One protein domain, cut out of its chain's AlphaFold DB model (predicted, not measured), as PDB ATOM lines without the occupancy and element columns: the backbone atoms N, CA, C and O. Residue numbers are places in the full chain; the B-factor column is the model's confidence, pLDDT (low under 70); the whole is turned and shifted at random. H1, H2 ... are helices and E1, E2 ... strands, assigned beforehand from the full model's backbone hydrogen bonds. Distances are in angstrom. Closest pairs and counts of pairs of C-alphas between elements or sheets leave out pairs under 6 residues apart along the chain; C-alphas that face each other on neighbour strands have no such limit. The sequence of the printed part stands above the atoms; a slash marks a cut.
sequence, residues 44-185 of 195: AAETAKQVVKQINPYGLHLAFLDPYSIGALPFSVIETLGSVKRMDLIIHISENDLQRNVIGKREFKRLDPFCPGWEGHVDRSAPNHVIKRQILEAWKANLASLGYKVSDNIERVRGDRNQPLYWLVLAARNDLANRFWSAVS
ATOM      1  N   ALA A  44      48.193 -12.088  10.596       94.81
ATOM      2  CA  ALA A  44      46.825 -11.560  10.654       94.81
ATOM      3  C   ALA A  44      46.334 -11.268  12.087       94.81
ATOM      4  O   ALA A  44      45.648 -10.279  12.327       94.81
ATOM      5  N   ALA A  45      46.715 -12.104  13.061       95.81
ATOM      6  CA  ALA A  45      46.369 -11.907  14.472       95.81
ATOM      7  C   ALA A  45      46.981 -10.634  15.076       95.81
ATOM      8  O   ALA A  45      46.364 -10.002  15.933       95.81
ATOM      9  N   GLU A  46      48.170 -10.234  14.629       97.00
ATOM     10  CA  GLU A  46      48.827  -9.015  15.098       97.00
ATOM     11  C   GLU A  46      48.362  -7.790  14.315       97.00
ATOM     12  O   GLU A  46      48.087  -6.749  14.915       97.00
ATOM     13  N   THR A  47      48.198  -7.904  12.996       97.19
ATOM     14  CA  THR A  47      47.708  -6.790  12.173       97.19
ATOM     15  C   THR A  47      46.263  -6.434  12.520       97.19
ATOM     16  O   THR A  47      45.954  -5.251  12.634       97.19
ATOM     17  N   ALA A  48      45.399  -7.405  12.842       97.75
ATOM     18  CA  ALA A  48      44.048  -7.133  13.341       97.75
ATOM     19  C   ALA A  48      44.057  -6.275  14.618       97.75
ATOM     20  O   ALA A  48      43.307  -5.304  14.714       97.75
ATOM     21  N   LYS A  49      44.952  -6.564  15.575       98.06
ATOM     22  CA  LYS A  49      45.114  -5.750  16.796       98.06
ATOM     23  C   LYS A  49      45.598  -4.333  16.488       98.06
ATOM     24  O   LYS A  49      45.288  -3.410  17.239       98.06
ATOM     25  N   GLN A  50      46.385  -4.153  15.430       97.81
ATOM     26  CA  GLN A  50      46.822  -2.831  14.982       97.81
ATOM     27  C   GLN A  50      45.667  -2.060  14.335       97.81
ATOM     28  O   GLN A  50      45.454  -0.906  14.697       97.81
ATOM     29  N   VAL A  51      44.881  -2.706  13.464       97.75
ATOM     30  CA  VAL A  51      43.704  -2.107  12.811       97.75
ATOM     31  C   VAL A  51      42.726  -1.567  13.848       97.75
ATOM     32  O   VAL A  51      42.400  -0.384  13.815       97.75
ATOM     33  N   VAL A  52      42.308  -2.384  14.821       97.25
ATOM     34  CA  VAL A  52      41.291  -1.968  15.811       97.25
ATOM     35  C   VAL A  52      41.725  -0.783  16.682       97.25
ATOM     36  O   VAL A  52      40.872  -0.105  17.246       97.25
ATOM     37  N   LYS A  53      43.033  -0.508  16.782       96.56
ATOM     38  CA  LYS A  53      43.577   0.664  17.490       96.56
ATOM     39  C   LYS A  53      43.587   1.938  16.641       96.56
ATOM     40  O   LYS A  53      43.674   3.022  17.208       96.56
ATOM     41  N   GLN A  54      43.568   1.810  15.317       96.12
ATOM     42  CA  GLN A  54      43.744   2.925  14.380       96.12
ATOM     43  C   GLN A  54      42.429   3.390  13.751       96.12
ATOM     44  O   GLN A  54      42.285   4.572  13.446       96.12
ATOM     45  N   ILE A  55      41.473   2.480  13.553       96.31
ATOM     46  CA  ILE A  55      40.204   2.802  12.895       96.31
ATOM     47  C   ILE A  55      39.309   3.701  13.757       96.31
ATOM     48  O   ILE A  55      39.314   3.643  14.987       96.31
ATOM     49  N   ASN A  56      38.456   4.489  13.101       93.75
ATOM     50  CA  ASN A  56      37.437   5.279  13.786       93.75
ATOM     51  C   ASN A  56      36.385   4.353  14.438       93.75
ATOM     52  O   ASN A  56      35.679   3.645  13.712       93.75
ATOM     53  N   PRO A  57      36.179   4.385  15.770       91.56
ATOM     54  CA  PRO A  57      35.220   3.505  16.449       91.56
ATOM     55  C   PRO A  57      33.757   3.736  16.030       91.56
ATOM     56  O   PRO A  57      32.903   2.876  16.254       91.56
ATOM     57  N   TYR A  58      33.456   4.878  15.406       92.00
ATOM     58  CA  TYR A  58      32.136   5.216  14.875       92.00
ATOM     59  C   TYR A  58      32.013   5.003  13.359       92.00
ATOM     60  O   TYR A  58      30.925   5.202  12.816       92.00
ATOM     61  N   GLY A  59      33.080   4.586  12.673       92.06
ATOM     62  CA  GLY A  59      33.043   4.253  11.247       92.06
ATOM     63  C   GLY A  59      32.163   3.037  10.934       92.06
ATOM     64  O   GLY A  59      31.782   2.284  11.833       92.06
ATOM     65  N   LEU A  60      31.825   2.865   9.656       93.56
ATOM     66  CA  LEU A  60      31.285   1.613   9.124       93.56
ATOM     67  C   LEU A  60      32.447   0.828   8.527       93.56
ATOM     68  O   LEU A  60      33.126   1.329   7.633       93.56
ATOM     69  N   HIS A  61      32.670  -0.382   9.028       95.62
ATOM     70  CA  HIS A  61      33.824  -1.194   8.663       95.62
ATOM     71  C   HIS A  61      33.381  -2.496   8.013       95.62
ATOM     72  O   HIS A  61      32.416  -3.128   8.450       95.62
ATOM     73  N   LEU A  62      34.126  -2.902   6.993       95.50
ATOM     74  CA  LEU A  62      34.010  -4.200   6.351       95.50
ATOM     75  C   LEU A  62      35.402  -4.826   6.318       95.50
ATOM     76  O   LEU A  62      36.311  -4.252   5.723       95.50
ATOM     77  N   ALA A  63      35.570  -5.991   6.936       96.69
ATOM     78  CA  ALA A  63      36.805  -6.756   6.834       96.69
ATOM     79  C   ALA A  63      36.623  -7.938   5.883       96.69
ATOM     80  O   ALA A  63      35.684  -8.722   6.018       96.69
ATOM     81  N   PHE A  64      37.557  -8.085   4.947       95.56
ATOM     82  CA  PHE A  64      37.659  -9.256   4.088       95.56
ATOM     83  C   PHE A  64      38.793 -10.151   4.591       95.56
ATOM     84  O   PHE A  64      39.938  -9.711   4.683       95.56
ATOM     85  N   LEU A  65      38.467 -11.392   4.954       94.81
ATOM     86  CA  LEU A  65      39.406 -12.361   5.512       94.81
ATOM     87  C   LEU A  65      39.587 -13.516   4.529       94.81
ATOM     88  O   LEU A  65      38.680 -14.333   4.364       94.81
ATOM     89  N   ASP A  66      40.769 -13.590   3.917       90.19
ATOM     90  CA  ASP A  66      41.100 -14.576   2.884       90.19
ATOM     91  C   ASP A  66      42.261 -15.503   3.284       90.19
ATOM     92  O   ASP A  66      43.409 -15.285   2.891       90.19
ATOM     93  N   PRO A  67      42.018 -16.535   4.118       87.44
ATOM     94  CA  PRO A  67      43.044 -17.520   4.415       87.44
ATOM     95  C   PRO A  67      43.302 -18.452   3.237       87.44
ATOM     96  O   PRO A  67      42.375 -19.017   2.655       87.44
ATOM     97  N   TYR A  68      44.577 -18.778   3.029       82.12
ATOM     98  CA  TYR A  68      44.985 -19.813   2.080       82.12
ATOM     99  C   TYR A  68      44.483 -21.225   2.456       82.12
ATOM    100  O   TYR A  68      44.290 -22.078   1.589       82.12
ATOM    101  N   SER A  69      44.275 -21.512   3.749       85.06
ATOM    102  CA  SER A  69      43.856 -22.840   4.222       85.06
ATOM    103  C   SER A  69      43.111 -22.799   5.562       85.06
ATOM    104  O   SER A  69      43.172 -21.814   6.302       85.06
ATOM    105  N   ILE A  70      42.428 -23.892   5.908       85.50
ATOM    106  CA  ILE A  70      41.846 -24.101   7.232       85.50
ATOM    107  C   ILE A  70      42.968 -24.090   8.275       85.50
ATOM    108  O   ILE A  70      43.953 -24.832   8.180       85.50
ATOM    109  N   GLY A  71      42.789 -23.214   9.260       83.44
ATOM    110  CA  GLY A  71      43.720 -22.962  10.353       83.44
ATOM    111  C   GLY A  71      44.757 -21.868  10.091       83.44
ATOM    112  O   GLY A  71      45.410 -21.441  11.038       83.44
ATOM    113  N   ALA A  72      44.874 -21.360   8.857       87.81
ATOM    114  CA  ALA A  72      45.747 -20.218   8.553       87.81
ATOM    115  C   ALA A  72      45.182 -18.878   9.059       87.81
ATOM    116  O   ALA A  72      45.940 -17.943   9.297       87.81
ATOM    117  N   LEU A  73      43.862 -18.797   9.251       87.94
ATOM    118  CA  LEU A  73      43.193 -17.688   9.926       87.94
ATOM    119  C   LEU A  73      42.692 -18.171  11.291       87.94
ATOM    120  O   LEU A  73      41.674 -18.869  11.349       87.94
ATOM    121  N   PRO A  74      43.388 -17.823  12.386       93.56
ATOM    122  CA  PRO A  74      42.902 -18.088  13.728       93.56
ATOM    123  C   PRO A  74      41.597 -17.336  14.005       93.56
ATOM    124  O   PRO A  74      41.453 -16.168  13.638       93.56
ATOM    125  N   PHE A  75      40.678 -17.963  14.734       96.12
ATOM    126  CA  PHE A  75      39.415 -17.363  15.155       96.12
ATOM    127  C   PHE A  75      39.632 -16.116  16.024       96.12
ATOM    128  O   PHE A  75      38.816 -15.202  15.999       96.12
ATOM    129  N   SER A  76      40.785 -15.996  16.691       96.94
ATOM    130  CA  SER A  76      41.169 -14.790  17.435       96.94
ATOM    131  C   SER A  76      41.262 -13.524  16.573       96.94
ATOM    132  O   SER A  76      41.084 -12.417  17.084       96.94
ATOM    133  N   VAL A  77      41.480 -13.657  15.259       97.25
ATOM    134  CA  VAL A  77      41.380 -12.535  14.310       97.25
ATOM    135  C   VAL A  77      39.937 -12.037  14.234       97.25
ATOM    136  O   VAL A  77      39.690 -10.835  14.337       97.25
ATOM    137  N   ILE A  78      38.985 -12.965  14.109       97.19
ATOM    138  CA  ILE A  78      37.545 -12.682  14.071       97.19
ATOM    139  C   ILE A  78      37.092 -12.084  15.404       97.19
ATOM    140  O   ILE A  78      36.358 -11.101  15.399       97.19
ATOM    141  N   GLU A  79      37.557 -12.609  16.540       97.88
ATOM    142  CA  GLU A  79      37.262 -12.047  17.867       97.88
ATOM    143  C   GLU A  79      37.782 -10.611  18.000       97.88
ATOM    144  O   GLU A  79      37.062  -9.720  18.454       97.88
ATOM    145  N   THR A  80      39.017 -10.369  17.547       98.19
ATOM    146  CA  THR A  80      39.644  -9.044  17.595       98.19
ATOM    147  C   THR A  80      38.853  -8.042  16.763       98.19
ATOM    148  O   THR A  80      38.456  -7.001  17.280       98.19
ATOM    149  N   LEU A  81      38.564  -8.355  15.498       97.31
ATOM    150  CA  LEU A  81      37.782  -7.474  14.624       97.31
ATOM    151  C   LEU A  81      36.331  -7.337  15.105       97.31
ATOM    152  O   LEU A  81      35.770  -6.244  15.079       97.31
ATOM    153  N   GLY A  82      35.749  -8.420  15.617       95.88
ATOM    154  CA  GLY A  82      34.391  -8.475  16.148       95.88
ATOM    155  C   GLY A  82      34.167  -7.663  17.420       95.88
ATOM    156  O   GLY A  82      33.013  -7.367  17.744       95.88
ATOM    157  N   SER A  83      35.243  -7.254  18.105       95.75
ATOM    158  CA  SER A  83      35.189  -6.291  19.215       95.75
ATOM    159  C   SER A  83      34.759  -4.886  18.767       95.75
ATOM    160  O   SER A  83      34.273  -4.089  19.572       95.75
ATOM    161  N   VAL A  84      34.874  -4.585  17.469       95.81
ATOM    162  CA  VAL A  84      34.448  -3.319  16.875       95.81
ATOM    163  C   VAL A  84      32.950  -3.383  16.585       95.81
ATOM    164  O   VAL A  84      32.470  -4.203  15.804       95.81
ATOM    165  N   LYS A  85      32.182  -2.472  17.194       92.62
ATOM    166  CA  LYS A  85      30.708  -2.489  17.154       92.62
ATOM    167  C   LYS A  85      30.115  -2.491  15.737       92.62
ATOM    168  O   LYS A  85      29.057  -3.079  15.525       92.62
ATOM    169  N   ARG A  86      30.755  -1.795  14.794       94.38
ATOM    170  CA  ARG A  86      30.282  -1.569  13.415       94.38
ATOM    171  C   ARG A  86      31.209  -2.233  12.393       94.38
ATOM    172  O   ARG A  86      31.702  -1.566  11.492       94.38
ATOM    173  N   MET A  87      31.483  -3.518  12.588       96.12
ATOM    174  CA  MET A  87      32.344  -4.323  11.723       96.12
ATOM    175  C   MET A  87      31.555  -5.490  11.147       96.12
ATOM    176  O   MET A  87      31.180  -6.390  11.900       96.12
ATOM    177  N   ASP A  88      31.347  -5.490   9.836       95.62
ATOM    178  CA  ASP A  88      30.876  -6.659   9.092       95.62
ATOM    179  C   ASP A  88      32.081  -7.425   8.524       95.62
ATOM    180  O   ASP A  88      33.136  -6.847   8.255       95.62
ATOM    181  N   LEU A  89      31.944  -8.741   8.364       95.88
ATOM    182  CA  LEU A  89      33.030  -9.623   7.938       95.88
ATOM    183  C   LEU A  89      32.612 -10.415   6.701       95.88
ATOM    184  O   LEU A  89      31.573 -11.070   6.714       95.88
ATOM    185  N   ILE A  90      33.449 -10.435   5.672       94.00
ATOM    186  CA  ILE A  90      33.372 -11.421   4.591       94.00
ATOM    187  C   ILE A  90      34.535 -12.385   4.787       94.00
ATOM    188  O   ILE A  90      35.695 -11.978   4.778       94.00
ATOM    189  N   ILE A  91      34.222 -13.661   4.985       92.50
ATOM    190  CA  ILE A  91      35.197 -14.686   5.346       92.50
ATOM    191  C   ILE A  91      35.221 -15.754   4.261       92.50
ATOM    192  O   ILE A  91      34.194 -16.354   3.935       92.50
ATOM    193  N   HIS A  92      36.409 -16.002   3.725       90.38
ATOM    194  CA  HIS A  92      36.677 -17.108   2.825       90.38
ATOM    195  C   HIS A  92      36.935 -18.397   3.617       90.38
ATOM    196  O   HIS A  92      37.775 -18.453   4.519       90.38
ATOM    197  N   ILE A  93      36.216 -19.460   3.253       88.25
ATOM    198  CA  ILE A  93      36.425 -20.813   3.769       88.25
ATOM    199  C   ILE A  93      36.766 -21.732   2.596       88.25
ATOM    200  O   ILE A  93      35.944 -21.972   1.705       88.25
ATOM    201  N   SER A  94      37.973 -22.299   2.628       85.88
ATOM    202  CA  SER A  94      38.434 -23.261   1.624       85.88
ATOM    203  C   SER A  94      37.727 -24.611   1.792       85.88
ATOM    204  O   SER A  94      38.122 -25.456   2.601       85.88
ATOM    205  N   GLU A  95      36.672 -24.835   1.000       84.38
ATOM    206  CA  GLU A  95      35.928 -26.103   0.967       84.38
ATOM    207  C   GLU A  95      36.848 -27.276   0.592       84.38
ATOM    208  O   GLU A  95      36.745 -28.360   1.172       84.38
ATOM    209  N   ASN A  96      37.782 -27.047  -0.336       84.69
ATOM    210  CA  ASN A  96      38.736 -28.059  -0.778       84.69
ATOM    211  C   ASN A  96      39.695 -28.482   0.329       84.69
ATOM    212  O   ASN A  96      39.905 -29.681   0.519       84.69
ATOM    213  N   ASP A  97      40.280 -27.528   1.053       89.56
ATOM    214  CA  ASP A  97      41.207 -27.847   2.136       89.56
ATOM    215  C   ASP A  97      40.482 -28.536   3.301       89.56
ATOM    216  O   ASP A  97      40.956 -29.559   3.802       89.56
ATOM    217  N   LEU A  98      39.273 -28.071   3.641       90.38
ATOM    218  CA  LEU A  98      38.413 -28.723   4.630       90.38
ATOM    219  C   LEU A  98      38.105 -30.177   4.244       90.38
ATOM    220  O   LEU A  98      38.252 -31.089   5.054       90.38
ATOM    221  N   GLN A  99      37.688 -30.424   3.002       90.19
ATOM    222  CA  GLN A  99      37.321 -31.770   2.566       90.19
ATOM    223  C   GLN A  99      38.524 -32.695   2.406       90.19
ATOM    224  O   GLN A  99      38.467 -33.842   2.844       90.19
ATOM    225  N   ARG A 100      39.594 -32.230   1.754       88.56
ATOM    226  CA  ARG A 100      40.725 -33.085   1.374       88.56
ATOM    227  C   ARG A 100      41.706 -33.271   2.514       88.56
ATOM    228  O   ARG A 100      42.101 -34.400   2.782       88.56
ATOM    229  N   ASN A 101      42.096 -32.183   3.171       91.75
ATOM    230  CA  ASN A 101      43.171 -32.224   4.150       91.75
ATOM    231  C   ASN A 101      42.638 -32.398   5.571       91.75
ATOM    232  O   ASN A 101      43.119 -33.270   6.281       91.75
ATOM    233  N   VAL A 102      41.593 -31.674   5.974       93.56
ATOM    234  CA  VAL A 102      41.061 -31.826   7.339       93.56
ATOM    235  C   VAL A 102      40.256 -33.122   7.476       93.56
ATOM    236  O   VAL A 102      40.607 -33.994   8.267       93.56
ATOM    237  N   ILE A 103      39.195 -33.288   6.683       94.06
ATOM    238  CA  ILE A 103      38.294 -34.444   6.803       94.06
ATOM    239  C   ILE A 103      38.904 -35.688   6.143       94.06
ATOM    240  O   ILE A 103      38.932 -36.756   6.751       94.06
ATOM    241  N   GLY A 104      39.417 -35.557   4.916       92.69
ATOM    242  CA  GLY A 104      39.948 -36.671   4.126       92.69
ATOM    243  C   GLY A 104      41.165 -37.348   4.759       92.69
ATOM    244  O   GLY A 104      41.195 -38.574   4.843       92.69
ATOM    245  N   LYS A 105      42.130 -36.565   5.261       94.25
ATOM    246  CA  LYS A 105      43.314 -37.087   5.972       94.25
ATOM    247  C   LYS A 105      43.123 -37.216   7.484       94.25
ATOM    248  O   LYS A 105      44.041 -37.651   8.171       94.25
ATOM    249  N   ARG A 106      41.945 -36.859   8.008       93.50
ATOM    250  CA  ARG A 106      41.634 -36.871   9.449       93.50
ATOM    251  C   ARG A 106      42.563 -35.968  10.284       93.50
ATOM    252  O   ARG A 106      42.778 -36.225  11.467       93.50
ATOM    253  N   GLU A 107      43.068 -34.877   9.704       94.38
ATOM    254  CA  GLU A 107      43.928 -33.880  10.366       94.38
ATOM    255  C   GLU A 107      43.111 -32.861  11.186       94.38
ATOM    256  O   GLU A 107      43.231 -31.646  11.018       94.38
ATOM    257  N   PHE A 108      42.256 -33.337  12.092       94.19
ATOM    258  CA  PHE A 108      41.301 -32.467  12.788       94.19
ATOM    259  C   PHE A 108      41.932 -31.401  13.693       94.19
ATOM    260  O   PHE A 108      41.301 -30.380  13.916       94.19
ATOM    261  N   LYS A 109      43.187 -31.564  14.134       92.25
ATOM    262  CA  LYS A 109      43.917 -30.531  14.902       92.25
ATOM    263  C   LYS A 109      44.044 -29.192  14.165       92.25
ATOM    264  O   LYS A 109      44.252 -28.154  14.777       92.25
ATOM    265  N   ARG A 110      43.908 -29.189  12.834       92.25
ATOM    266  CA  ARG A 110      43.878 -27.951  12.038       92.25
ATOM    267  C   ARG A 110      42.631 -27.100  12.310       92.25
ATOM    268  O   ARG A 110      42.609 -25.930  11.936       92.25
ATOM    269  N   LEU A 111      41.609 -27.672  12.954       94.31
ATOM    270  CA  LEU A 111      40.411 -26.962  13.387       94.31
ATOM    271  C   LEU A 111      40.630 -26.160  14.670       94.31
ATOM    272  O   LEU A 111      39.918 -25.181  14.842       94.31
ATOM    273  N   ASP A 112      41.606 -26.503  15.518       94.81
ATOM    274  CA  ASP A 112      41.851 -25.823  16.801       94.81
ATOM    275  C   ASP A 112      41.952 -24.292  16.644       94.81
ATOM    276  O   ASP A 112      41.218 -23.574  17.328       94.81
ATOM    277  N   PRO A 113      42.769 -23.750  15.713       94.25
ATOM    278  CA  PRO A 113      42.794 -22.311  15.472       94.25
ATOM    279  C   PRO A 113      41.551 -21.794  14.737       94.25
ATOM    280  O   PRO A 113      41.193 -20.640  14.926       94.25
ATOM    281  N   PHE A 114      40.895 -22.592  13.891       94.44
ATOM    282  CA  PHE A 114      39.799 -22.134  13.022       94.44
ATOM    283  C   PHE A 114      38.436 -22.078  13.731       94.44
ATOM    284  O   PHE A 114      37.653 -21.155  13.518       94.44
ATOM    285  N   CYS A 115      38.144 -23.076  14.560       95.19
ATOM    286  CA  CYS A 115      36.888 -23.264  15.271       95.19
ATOM    287  C   CYS A 115      37.190 -23.771  16.693       95.19
ATOM    288  O   CYS A 115      37.083 -24.971  16.949       95.19
ATOM    289  N   PRO A 116      37.578 -22.886  17.627       95.69
ATOM    290  CA  PRO A 116      37.840 -23.272  19.011       95.69
ATOM    291  C   PRO A 116      36.659 -24.042  19.624       95.69
ATOM    292  O   PRO A 116      35.506 -23.647  19.440       95.69
ATOM    293  N   GLY A 117      36.942 -25.143  20.330       95.56
ATOM    294  CA  GLY A 117      35.926 -25.991  20.972       95.56
ATOM    295  C   GLY A 117      35.138 -26.904  20.019       95.56
ATOM    296  O   GLY A 117      34.065 -27.405  20.379       95.56
ATOM    297  N   TRP A 118      35.634 -27.123  18.796       96.00
ATOM    298  CA  TRP A 118      34.984 -27.979  17.800       96.00
ATOM    299  C   TRP A 118      34.804 -29.431  18.276       96.00
ATOM    300  O   TRP A 118      33.857 -30.099  17.859       96.00
ATOM    301  N   GLU A 119      35.662 -29.930  19.168       95.62
ATOM    302  CA  GLU A 119      35.653 -31.319  19.641       95.62
ATOM    303  C   GLU A 119      34.349 -31.692  20.348       95.62
ATOM    304  O   GLU A 119      33.913 -32.839  20.262       95.62
ATOM    305  N   GLY A 120      33.712 -30.725  21.014       95.19
ATOM    306  CA  GLY A 120      32.418 -30.918  21.673       95.19
ATOM    307  C   GLY A 120      31.236 -31.020  20.705       95.19
ATOM    308  O   GLY A 120      30.143 -31.398  21.117       95.19
ATOM    309  N   HIS A 121      31.443 -30.698  19.425       94.38
ATOM    310  CA  HIS A 121      30.379 -30.526  18.434       94.38
ATOM    311  C   HIS A 121      30.514 -31.454  17.217       94.38
ATOM    312  O   HIS A 121      29.569 -31.585  16.435       94.38
ATOM    313  N   VAL A 122      31.671 -32.099  17.038       95.50
ATOM    314  CA  VAL A 122      31.992 -32.898  15.847       95.50
ATOM    315  C   VAL A 122      32.198 -34.367  16.209       95.50
ATOM    316  O   VAL A 122      33.164 -34.743  16.875       95.50
ATOM    317  N   ASP A 123      31.332 -35.227  15.673       95.75
ATOM    318  CA  ASP A 123      31.512 -36.675  15.723       95.75
ATOM    319  C   ASP A 123      32.479 -37.114  14.618       95.75
ATOM    320  O   ASP A 123      32.123 -37.259  13.448       95.75
ATOM    321  N   ARG A 124      33.733 -37.359  15.006       94.56
ATOM    322  CA  ARG A 124      34.809 -37.784  14.097       94.56
ATOM    323  C   ARG A 124      34.554 -39.143  13.436       94.56
ATOM    324  O   ARG A 124      35.199 -39.432  12.427       94.56
ATOM    325  N   SER A 125      33.641 -39.955  13.964       94.38
ATOM    326  CA  SER A 125      33.272 -41.259  13.400       94.38
ATOM    327  C   SER A 125      32.163 -41.160  12.351       94.38
ATOM    328  O   SER A 125      31.929 -42.118  11.613       94.38
ATOM    329  N   ALA A 126      31.497 -40.008  12.245       95.12
ATOM    330  CA  ALA A 126      30.409 -39.806  11.303       95.12
ATOM    331  C   ALA A 126      30.892 -39.794   9.833       95.12
ATOM    332  O   ALA A 126      32.078 -39.598   9.539       95.12
ATOM    333  N   PRO A 127      29.975 -39.960   8.860       95.19
ATOM    334  CA  PRO A 127      30.296 -39.763   7.450       95.19
ATOM    335  C   PRO A 127      30.834 -38.351   7.167       95.19
ATOM    336  O   PRO A 127      30.368 -37.370   7.745       95.19
ATOM    337  N   ASN A 128      31.748 -38.215   6.201       91.88
ATOM    338  CA  ASN A 128      32.437 -36.948   5.895       91.88
ATOM    339  C   ASN A 128      31.499 -35.743   5.683       91.88
ATOM    340  O   ASN A 128      31.826 -34.626   6.076       91.88
ATOM    341  N   HIS A 129      30.332 -35.949   5.065       87.75
ATOM    342  CA  HIS A 129      29.358 -34.876   4.853       87.75
ATOM    343  C   HIS A 129      28.703 -34.404   6.165       87.75
ATOM    344  O   HIS A 129      28.401 -33.219   6.300       87.75
ATOM    345  N   VAL A 130      28.524 -35.306   7.138       92.12
ATOM    346  CA  VAL A 130      28.017 -34.989   8.481       92.12
ATOM    347  C   VAL A 130      29.071 -34.218   9.265       92.12
ATOM    348  O   VAL A 130      28.753 -33.161   9.801       92.12
ATOM    349  N   ILE A 131      30.324 -34.682   9.244       93.81
ATOM    350  CA  ILE A 131      31.466 -34.001   9.879       93.81
ATOM    351  C   ILE A 131      31.586 -32.566   9.367       93.81
ATOM    352  O   ILE A 131      31.647 -31.618  10.142       93.81
ATOM    353  N   LYS A 132      31.559 -32.393   8.043       91.06
ATOM    354  CA  LYS A 132      31.616 -31.081   7.391       91.06
ATOM    355  C   LYS A 132      30.511 -30.142   7.880       91.06
ATOM    356  O   LYS A 132      30.785 -28.981   8.168       91.06
ATOM    357  N   ARG A 133      29.273 -30.642   7.982       90.62
ATOM    358  CA  ARG A 133      28.139 -29.873   8.511       90.62
ATOM    359  C   ARG A 133      28.357 -29.502   9.978       90.62
ATOM    360  O   ARG A 133      28.178 -28.345  10.320       90.62
ATOM    361  N   GLN A 134      28.772 -30.446  10.818       94.69
ATOM    362  CA  GLN A 134      29.029 -30.199  12.242       94.69
ATOM    363  C   GLN A 134      30.112 -29.136  12.465       94.69
ATOM    364  O   GLN A 134      29.918 -28.248  13.286       94.69
ATOM    365  N   ILE A 135      31.203 -29.178  11.692       93.88
ATOM    366  CA  ILE A 135      32.265 -28.160  11.747       93.88
ATOM    367  C   ILE A 135      31.706 -26.775  11.408       93.88
ATOM    368  O   ILE A 135      31.976 -25.811  12.118       93.88
ATOM    369  N   LEU A 136      30.915 -26.670  10.335       90.75
ATOM    370  CA  LEU A 136      30.316 -25.399   9.936       90.75
ATOM    371  C   LEU A 136      29.336 -24.856  10.974       90.75
ATOM    372  O   LEU A 136      29.353 -23.661  11.244       90.75
ATOM    373  N   GLU A 137      28.492 -25.708  11.552       92.62
ATOM    374  CA  GLU A 137      27.527 -25.283  12.569       92.62
ATOM    375  C   GLU A 137      28.222 -24.862  13.872       92.62
ATOM    376  O   GLU A 137      27.861 -23.835  14.442       92.62
ATOM    377  N   ALA A 138      29.276 -25.569  14.292       95.12
ATOM    378  CA  ALA A 138      30.104 -25.153  15.425       95.12
ATOM    379  C   ALA A 138      30.771 -23.790  15.168       95.12
ATOM    380  O   ALA A 138      30.722 -22.889  16.002       95.12
ATOM    381  N   TRP A 139      31.327 -23.594  13.970       94.31
ATOM    382  CA  TRP A 139      31.965 -22.333  13.599       94.31
ATOM    383  C   TRP A 139      30.965 -21.167  13.520       94.31
ATOM    384  O   TRP A 139      31.241 -20.072  14.016       94.31
ATOM    385  N   LYS A 140      29.763 -21.402  12.975       93.06
ATOM    386  CA  LYS A 140      28.661 -20.426  13.003       93.06
ATOM    387  C   LYS A 140      28.227 -20.100  14.429       93.06
ATOM    388  O   LYS A 140      27.941 -18.938  14.703       93.06
ATOM    389  N   ALA A 141      28.188 -21.082  15.330       94.94
ATOM    390  CA  ALA A 141      27.857 -20.852  16.733       94.94
ATOM    391  C   ALA A 141      28.883 -19.929  17.413       94.94
ATOM    392  O   ALA A 141      28.483 -19.009  18.124       94.94
ATOM    393  N   ASN A 142      30.178 -20.087  17.113       96.12
ATOM    394  CA  ASN A 142      31.222 -19.180  17.605       96.12
ATOM    395  C   ASN A 142      31.049 -17.745  17.063       96.12
ATOM    396  O   ASN A 142      31.241 -16.766  17.781       96.12
ATOM    397  N   LEU A 143      30.643 -17.581  15.800       95.38
ATOM    398  CA  LEU A 143      30.290 -16.258  15.263       95.38
ATOM    399  C   LEU A 143      29.037 -15.685  15.940       95.38
ATOM    400  O   LEU A 143      28.995 -14.500  16.283       95.38
ATOM    401  N   ALA A 144      28.031 -16.524  16.182       94.94
ATOM    402  CA  ALA A 144      26.800 -16.130  16.850       94.94
ATOM    403  C   ALA A 144      27.041 -15.691  18.301       94.94
ATOM    404  O   ALA A 144      26.434 -14.714  18.736       94.94
ATOM    405  N   SER A 145      27.973 -16.320  19.030       95.19
ATOM    406  CA  SER A 145      28.353 -15.879  20.381       95.19
ATOM    407  C   SER A 145      29.044 -14.519  20.390       95.19
ATOM    408  O   SER A 145      28.944 -13.785  21.370       95.19
ATOM    409  N   LEU A 146      29.691 -14.139  19.284       95.31
ATOM    410  CA  LEU A 146      30.182 -12.776  19.093       95.31
ATOM    411  C   LEU A 146      29.057 -11.808  18.724       95.31
ATOM    412  O   LEU A 146      29.290 -10.607  18.751       95.31
ATOM    413  N   GLY A 147      27.846 -12.279  18.419       94.69
ATOM    414  CA  GLY A 147      26.673 -11.496  18.022       94.69
ATOM    415  C   GLY A 147      26.567 -11.253  16.516       94.69
ATOM    416  O   GLY A 147      25.892 -10.308  16.103       94.69
ATOM    417  N   TYR A 148      27.256 -12.058  15.705       95.38
ATOM    418  CA  TYR A 148      27.099 -12.064  14.254       95.38
ATOM    419  C   TYR A 148      25.948 -12.968  13.819       95.38
ATOM    420  O   TYR A 148      25.745 -14.052  14.360       95.38
ATOM    421  N   LYS A 149      25.238 -12.548  12.775       91.31
ATOM    422  CA  LYS A 149      24.387 -13.419  11.971       91.31
ATOM    423  C   LYS A 149      25.157 -13.788  10.712       91.31
ATOM    424  O   LYS A 149      25.632 -12.912   9.990       91.31
ATOM    425  N   VAL A 150      25.289 -15.084  10.472       86.88
ATOM    426  CA  VAL A 150      25.904 -15.604   9.254       86.88
ATOM    427  C   VAL A 150      24.840 -15.679   8.167       86.88
ATOM    428  O   VAL A 150      23.769 -16.230   8.407       86.88
ATOM    429  N   SER A 151      25.120 -15.122   6.990       76.31
ATOM    430  CA  SER A 151      24.215 -15.190   5.843       76.31
ATOM    431  C   SER A 151      23.976 -16.642   5.416       76.31
ATOM    432  O   SER A 151      24.924 -17.410   5.236       76.31
ATOM    433  N   ASP A 152      22.710 -16.990   5.178       64.06
ATOM    434  CA  ASP A 152      22.316 -18.287   4.614       64.06
ATOM    435  C   ASP A 152      22.762 -18.444   3.154       64.06
ATOM    436  O   ASP A 152      22.954 -19.564   2.670       64.06
ATOM    437  N   ASN A 153      22.961 -17.323   2.449       62.34
ATOM    438  CA  ASN A 153      23.491 -17.342   1.096       62.34
ATOM    439  C   ASN A 153      25.022 -17.407   1.134       62.34
ATOM    440  O   ASN A 153      25.702 -16.383   1.245       62.34
ATOM    441  N   ILE A 154      25.541 -18.633   1.082       65.31
ATOM    442  CA  ILE A 154      26.967 -18.927   0.957       65.31
ATOM    443  C   ILE A 154      27.306 -18.973  -0.531       65.31
ATOM    444  O   ILE A 154      26.912 -19.907  -1.239       65.31
ATOM    445  N   GLU A 155      28.059 -17.985  -1.006       62.53
ATOM    446  CA  GLU A 155      28.455 -17.944  -2.408       62.53
ATOM    447  C   GLU A 155      29.511 -19.020  -2.678       62.53
ATOM    448  O   GLU A 155      30.604 -19.021  -2.103       62.53
ATOM    449  N   ARG A 156      29.154 -19.974  -3.545       63.94
ATOM    450  CA  ARG A 156      30.059 -21.020  -4.025       63.94
ATOM    451  C   ARG A 156      30.763 -20.536  -5.274       63.94
ATOM    452  O   ARG A 156      30.219 -20.666  -6.374       63.94
ATOM    453  N   VAL A 157      31.992 -20.066  -5.119       61.03
ATOM    454  CA  VAL A 157      32.816 -19.754  -6.284       61.03
ATOM    455  C   VAL A 157      33.382 -21.043  -6.855       61.03
ATOM    456  O   VAL A 157      33.875 -21.920  -6.137       61.03
ATOM    457  N   ARG A 158      33.258 -21.183  -8.173       56.62
ATOM    458  CA  ARG A 158      33.694 -22.359  -8.922       56.62
ATOM    459  C   ARG A 158      34.830 -21.976  -9.852       56.62
ATOM    460  O   ARG A 158      34.800 -20.903 -10.439       56.62
ATOM    461  N   GLY A 159      35.814 -22.856  -9.992       56.44
ATOM    462  CA  GLY A 159      36.860 -22.684 -11.001       56.44
ATOM    463  C   GLY A 159      36.347 -23.004 -12.404       56.44
ATOM    464  O   GLY A 159      35.267 -23.575 -12.557       56.44
ATOM    465  N   ASP A 160      37.173 -22.740 -13.415       53.38
ATOM    466  CA  ASP A 160      36.839 -22.903 -14.842       53.38
ATOM    467  C   ASP A 160      36.359 -24.314 -15.229       53.38
ATOM    468  O   ASP A 160      35.668 -24.498 -16.227       53.38
ATOM    469  N   ARG A 161      36.684 -25.331 -14.420       53.62
ATOM    470  CA  ARG A 161      36.222 -26.722 -14.591       53.62
ATOM    471  C   ARG A 161      35.085 -27.115 -13.643       53.62
ATOM    472  O   ARG A 161      34.934 -28.289 -13.320       53.62
ATOM    473  N   ASN A 162      34.304 -26.150 -13.154       53.78
ATOM    474  CA  ASN A 162      33.177 -26.356 -12.234       53.78
ATOM    475  C   ASN A 162      33.568 -26.959 -10.862       53.78
ATOM    476  O   ASN A 162      32.707 -27.423 -10.112       53.78
ATOM    477  N   GLN A 163      34.859 -26.948 -10.518       49.50
ATOM    478  CA  GLN A 163      35.350 -27.382  -9.210       49.50
ATOM    479  C   GLN A 163      34.964 -26.347  -8.141       49.50
ATOM    480  O   GLN A 163      35.258 -25.165  -8.337       49.50
ATOM    481  N   PRO A 164      34.312 -26.734  -7.030       55.56
ATOM    482  CA  PRO A 164      34.060 -25.806  -5.933       55.56
ATOM    483  C   PRO A 164      35.409 -25.337  -5.385       55.56
ATOM    484  O   PRO A 164      36.232 -26.162  -4.993       55.56
ATOM    485  N   LEU A 165      35.682 -24.034  -5.441       59.16
ATOM    486  CA  LEU A 165      36.927 -23.455  -4.941       59.16
ATOM    487  C   LEU A 165      36.753 -23.057  -3.479       59.16
ATOM    488  O   LEU A 165      37.521 -23.520  -2.634       59.16
ATOM    489  N   TYR A 166      35.719 -22.266  -3.186       67.38
ATOM    490  CA  TYR A 166      35.518 -21.714  -1.854       67.38
ATOM    491  C   TYR A 166      34.089 -21.282  -1.545       67.38
ATOM    492  O   TYR A 166      33.242 -21.139  -2.430       67.38
ATOM    493  N   TRP A 167      33.863 -21.068  -0.252       79.81
ATOM    494  CA  TRP A 167      32.681 -20.428   0.300       79.81
ATOM    495  C   TRP A 167      33.030 -19.024   0.771       79.81
ATOM    496  O   TRP A 167      33.905 -18.871   1.624       79.81
ATOM    497  N   LEU A 168      32.326 -18.022   0.246       86.00
ATOM    498  CA  LEU A 168      32.300 -16.692   0.849       86.00
ATOM    499  C   LEU A 168      31.122 -16.596   1.800       86.00
ATOM    500  O   LEU A 168      29.975 -16.870   1.434       86.00
ATOM    501  N   VAL A 169      31.431 -16.203   3.027       87.69
ATOM    502  CA  VAL A 169      30.468 -16.107   4.109       87.69
ATOM    503  C   VAL A 169      30.439 -14.675   4.618       87.69
ATOM    504  O   VAL A 169      31.430 -14.200   5.169       87.69
ATOM    505  N   LEU A 170      29.295 -14.005   4.473       91.25
ATOM    506  CA  LEU A 170      29.040 -12.759   5.189       91.25
ATOM    507  C   LEU A 170      28.626 -13.082   6.631       91.25
ATOM    508  O   LEU A 170      27.652 -13.803   6.855       91.25
ATOM    509  N   ALA A 171      29.331 -12.500   7.594       93.25
ATOM    510  CA  ALA A 171      28.932 -12.417   8.989       93.25
ATOM    511  C   ALA A 171      28.705 -10.941   9.338       93.25
ATOM    512  O   ALA A 171      29.639 -10.139   9.341       93.25
ATOM    513  N   ALA A 172      27.456 -10.581   9.625       93.25
ATOM    514  CA  ALA A 172      27.060  -9.202   9.885       93.25
ATOM    515  C   ALA A 172      26.143  -9.101  11.106       93.25
ATOM    516  O   ALA A 172      25.456 -10.054  11.476       93.25
ATOM    517  N   ARG A 173      26.125  -7.936  11.757       89.69
ATOM    518  CA  ARG A 173      25.244  -7.692  12.920       89.69
ATOM    519  C   ARG A 173      23.914  -7.058  12.527       89.69
ATOM    520  O   ARG A 173      22.943  -7.146  13.276       89.69
ATOM    521  N   ASN A 174      23.880  -6.391  11.375       87.31
ATOM    522  CA  ASN A 174      22.714  -5.672  10.886       87.31
ATOM    523  C   ASN A 174      22.072  -6.415   9.709       87.31
ATOM    524  O   ASN A 174      22.752  -6.816   8.767       87.31
ATOM    525  N   ASP A 175      20.745  -6.535   9.727       83.56
ATOM    526  CA  ASP A 175      19.994  -7.221   8.672       83.56
ATOM    527  C   ASP A 175      20.095  -6.511   7.305       83.56
ATOM    528  O   ASP A 175      19.918  -7.140   6.262       83.56
ATOM    529  N   LEU A 176      20.438  -5.217   7.281       84.00
ATOM    530  CA  LEU A 176      20.710  -4.476   6.048       84.00
ATOM    531  C   LEU A 176      21.884  -5.073   5.260       84.00
ATOM    532  O   LEU A 176      21.802  -5.165   4.038       84.00
ATOM    533  N   ALA A 177      22.936  -5.535   5.941       80.25
ATOM    534  CA  ALA A 177      24.075  -6.167   5.281       80.25
ATOM    535  C   ALA A 177      23.658  -7.470   4.584       80.25
ATOM    536  O   ALA A 177      24.038  -7.702   3.441       80.25
ATOM    537  N   ASN A 178      22.779  -8.262   5.210       77.62
ATOM    538  CA  ASN A 178      22.215  -9.463   4.586       77.62
ATOM    539  C   ASN A 178      21.378  -9.128   3.345       77.62
ATOM    540  O   ASN A 178      21.406  -9.877   2.367       77.62
ATOM    541  N   ARG A 179      20.661  -7.994   3.339       78.69
ATOM    542  CA  ARG A 179      19.925  -7.524   2.153       78.69
ATOM    543  C   ARG A 179      20.868  -7.139   1.017       78.69
ATOM    544  O   ARG A 179      20.612  -7.530  -0.118       78.69
ATOM    545  N   PHE A 180      21.945  -6.408   1.314       80.81
ATOM    546  CA  PHE A 180      22.961  -6.076   0.313       80.81
ATOM    547  C   PHE A 180      23.637  -7.331  -0.224       80.81
ATOM    548  O   PHE A 180      23.688  -7.514  -1.434       80.81
ATOM    549  N   TRP A 181      24.054  -8.236   0.662       79.81
ATOM    550  CA  TRP A 181      24.647  -9.510   0.281       79.81
ATOM    551  C   TRP A 181      23.720 -10.324  -0.603       79.81
ATOM    552  O   TRP A 181      24.131 -10.735  -1.676       79.81
ATOM    553  N   SER A 182      22.449 -10.480  -0.237       76.31
ATOM    554  CA  SER A 182      21.459 -11.192  -1.061       76.31
ATOM    555  C   SER A 182      21.292 -10.591  -2.461       76.31
ATOM    556  O   SER A 182      20.991 -11.324  -3.395       76.31
ATOM    557  N   ALA A 183      21.488  -9.276  -2.615       72.75
ATOM    558  CA  ALA A 183      21.399  -8.595  -3.905       72.75
ATOM    559  C   ALA A 183      22.657  -8.763  -4.781       72.75
ATOM    560  O   ALA A 183      22.544  -8.695  -6.002       72.75
ATOM    561  N   VAL A 184      23.837  -8.957  -4.177       71.81
ATOM    562  CA  VAL A 184      25.121  -9.087  -4.901       71.81
ATOM    563  C   VAL A 184      25.628 -10.529  -5.001       71.81
ATOM    564  O   VAL A 184      26.405 -10.856  -5.890       71.81
ATOM    565  N   SER A 185      25.166 -11.411  -4.122       64.69
ATOM    566  CA  SER A 185      25.371 -12.857  -4.196       64.69
ATOM    567  C   SER A 185      24.461 -13.445  -5.282       64.69
ATOM    568  O   SER A 185      23.301 -13.055  -5.403       64.69
TER     569      SER A 185
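Overview. This is residues 44 to 185 of the 195 residues of the protein "Three-Cys-motif partner protein" of Luteimonas sp. J16 (UniProt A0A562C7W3). A strongly twisted sheet of four strands has H2 over one face, with H1 packed side by side with H2, and H6 over the opposite face. Past the end of E2 at Ile 93, H3 lengthens the body, with H4 next to it, and the long helix H5 begins beside H3 and runs back over part of the sheet's length, grazing the sheet with residues 136 to 144 and coming near H2. The printed part has 142 residues with six named helices and four named strands, along the chain H1 E1 H2 E2 H3 H4 H5 E3 E4 H6; the class is mixed, helices and strands. The sheet runs E1 E2 E4 E3 and is mixed, parallel and antiparallel. The whole is compact, with a radius of gyration of the C-alphas of 15.3 A and spans of 46 by 31 by 23 A, only just elongated.

Along the chain. Start with the sheet: E1 is residues 61 to 65, E2 residues 87 to 93 over 18.8 A, E3 residues 155 to 158, and E4 residues 164 to 172 over 24.0 A. Find C-alpha 44 at (46.825, -11.560, 10.654), where H1, residues 44 to 54, begins its 15.3 A. H2 is residues 75 to 82, H3 residues 95 to 104 and H4 residues 108 to 114. H5, residues 128 to 145, runs 25.9 A from C-alpha 128 at (32.437, -36.948, 5.895). H6, residues 175 to 184, ends at C-alpha 184 at (25.121, -9.087, -4.901).

Arrangement. Look first at E1 and E2, parallel, where N 65 and O 90 are 2.8 A apart, within hydrogen-bond range. E2 and E4 are antiparallel, with N 91 and O 169 at 2.8 A. E3 and E4 form a hairpin, with N 165 and O 157 at 2.9 A. E1, H2 and E2 make a strand-helix-strand unit, two parallel neighbour strands with a helix between, its crossover right-handed. H2 runs along the strands at a height over the sheet of 9.9 A; H6 runs along them on the opposite face, over E4, at 8.4 A. H1 touches H2 at a shallow tilt of 13 degrees, the same way, closest at the C-alphas of Ala 45 and Val 77, 5.0 A. H3 only grazes the sheet with residues 95 to 98, and H5 with 136 to 144. H5 touches H3 with residues 128 to 132 alone, closest at the C-alphas of Ile 103 and Asn 128, 6.4 A. H2 and H4 only just touch, with 3 pairs of C-alphas within 8 A, closest those of Phe 75 and Phe 114, 5.2 A. H1 and H6 are apart. Every O i to N i+4 pair is within hydrogen-bond range in H2, H5 and H6, against 5 of 7 in H1, 3 of 6 in H3 and 0 of 3 in H4, where 3 of 4 O i to N i+3 pairs are.

Size, cuts and confidence. The two C-alphas farthest apart, those of Asn 56 and Ser 125, are 46.7 A apart. The printed part has no cut. The link from H4 to H5, residues 115 to 127, is long. Look at residues 152 to 166 and residue 185 for pLDDT under 70; the mean of the printed part is 88.2.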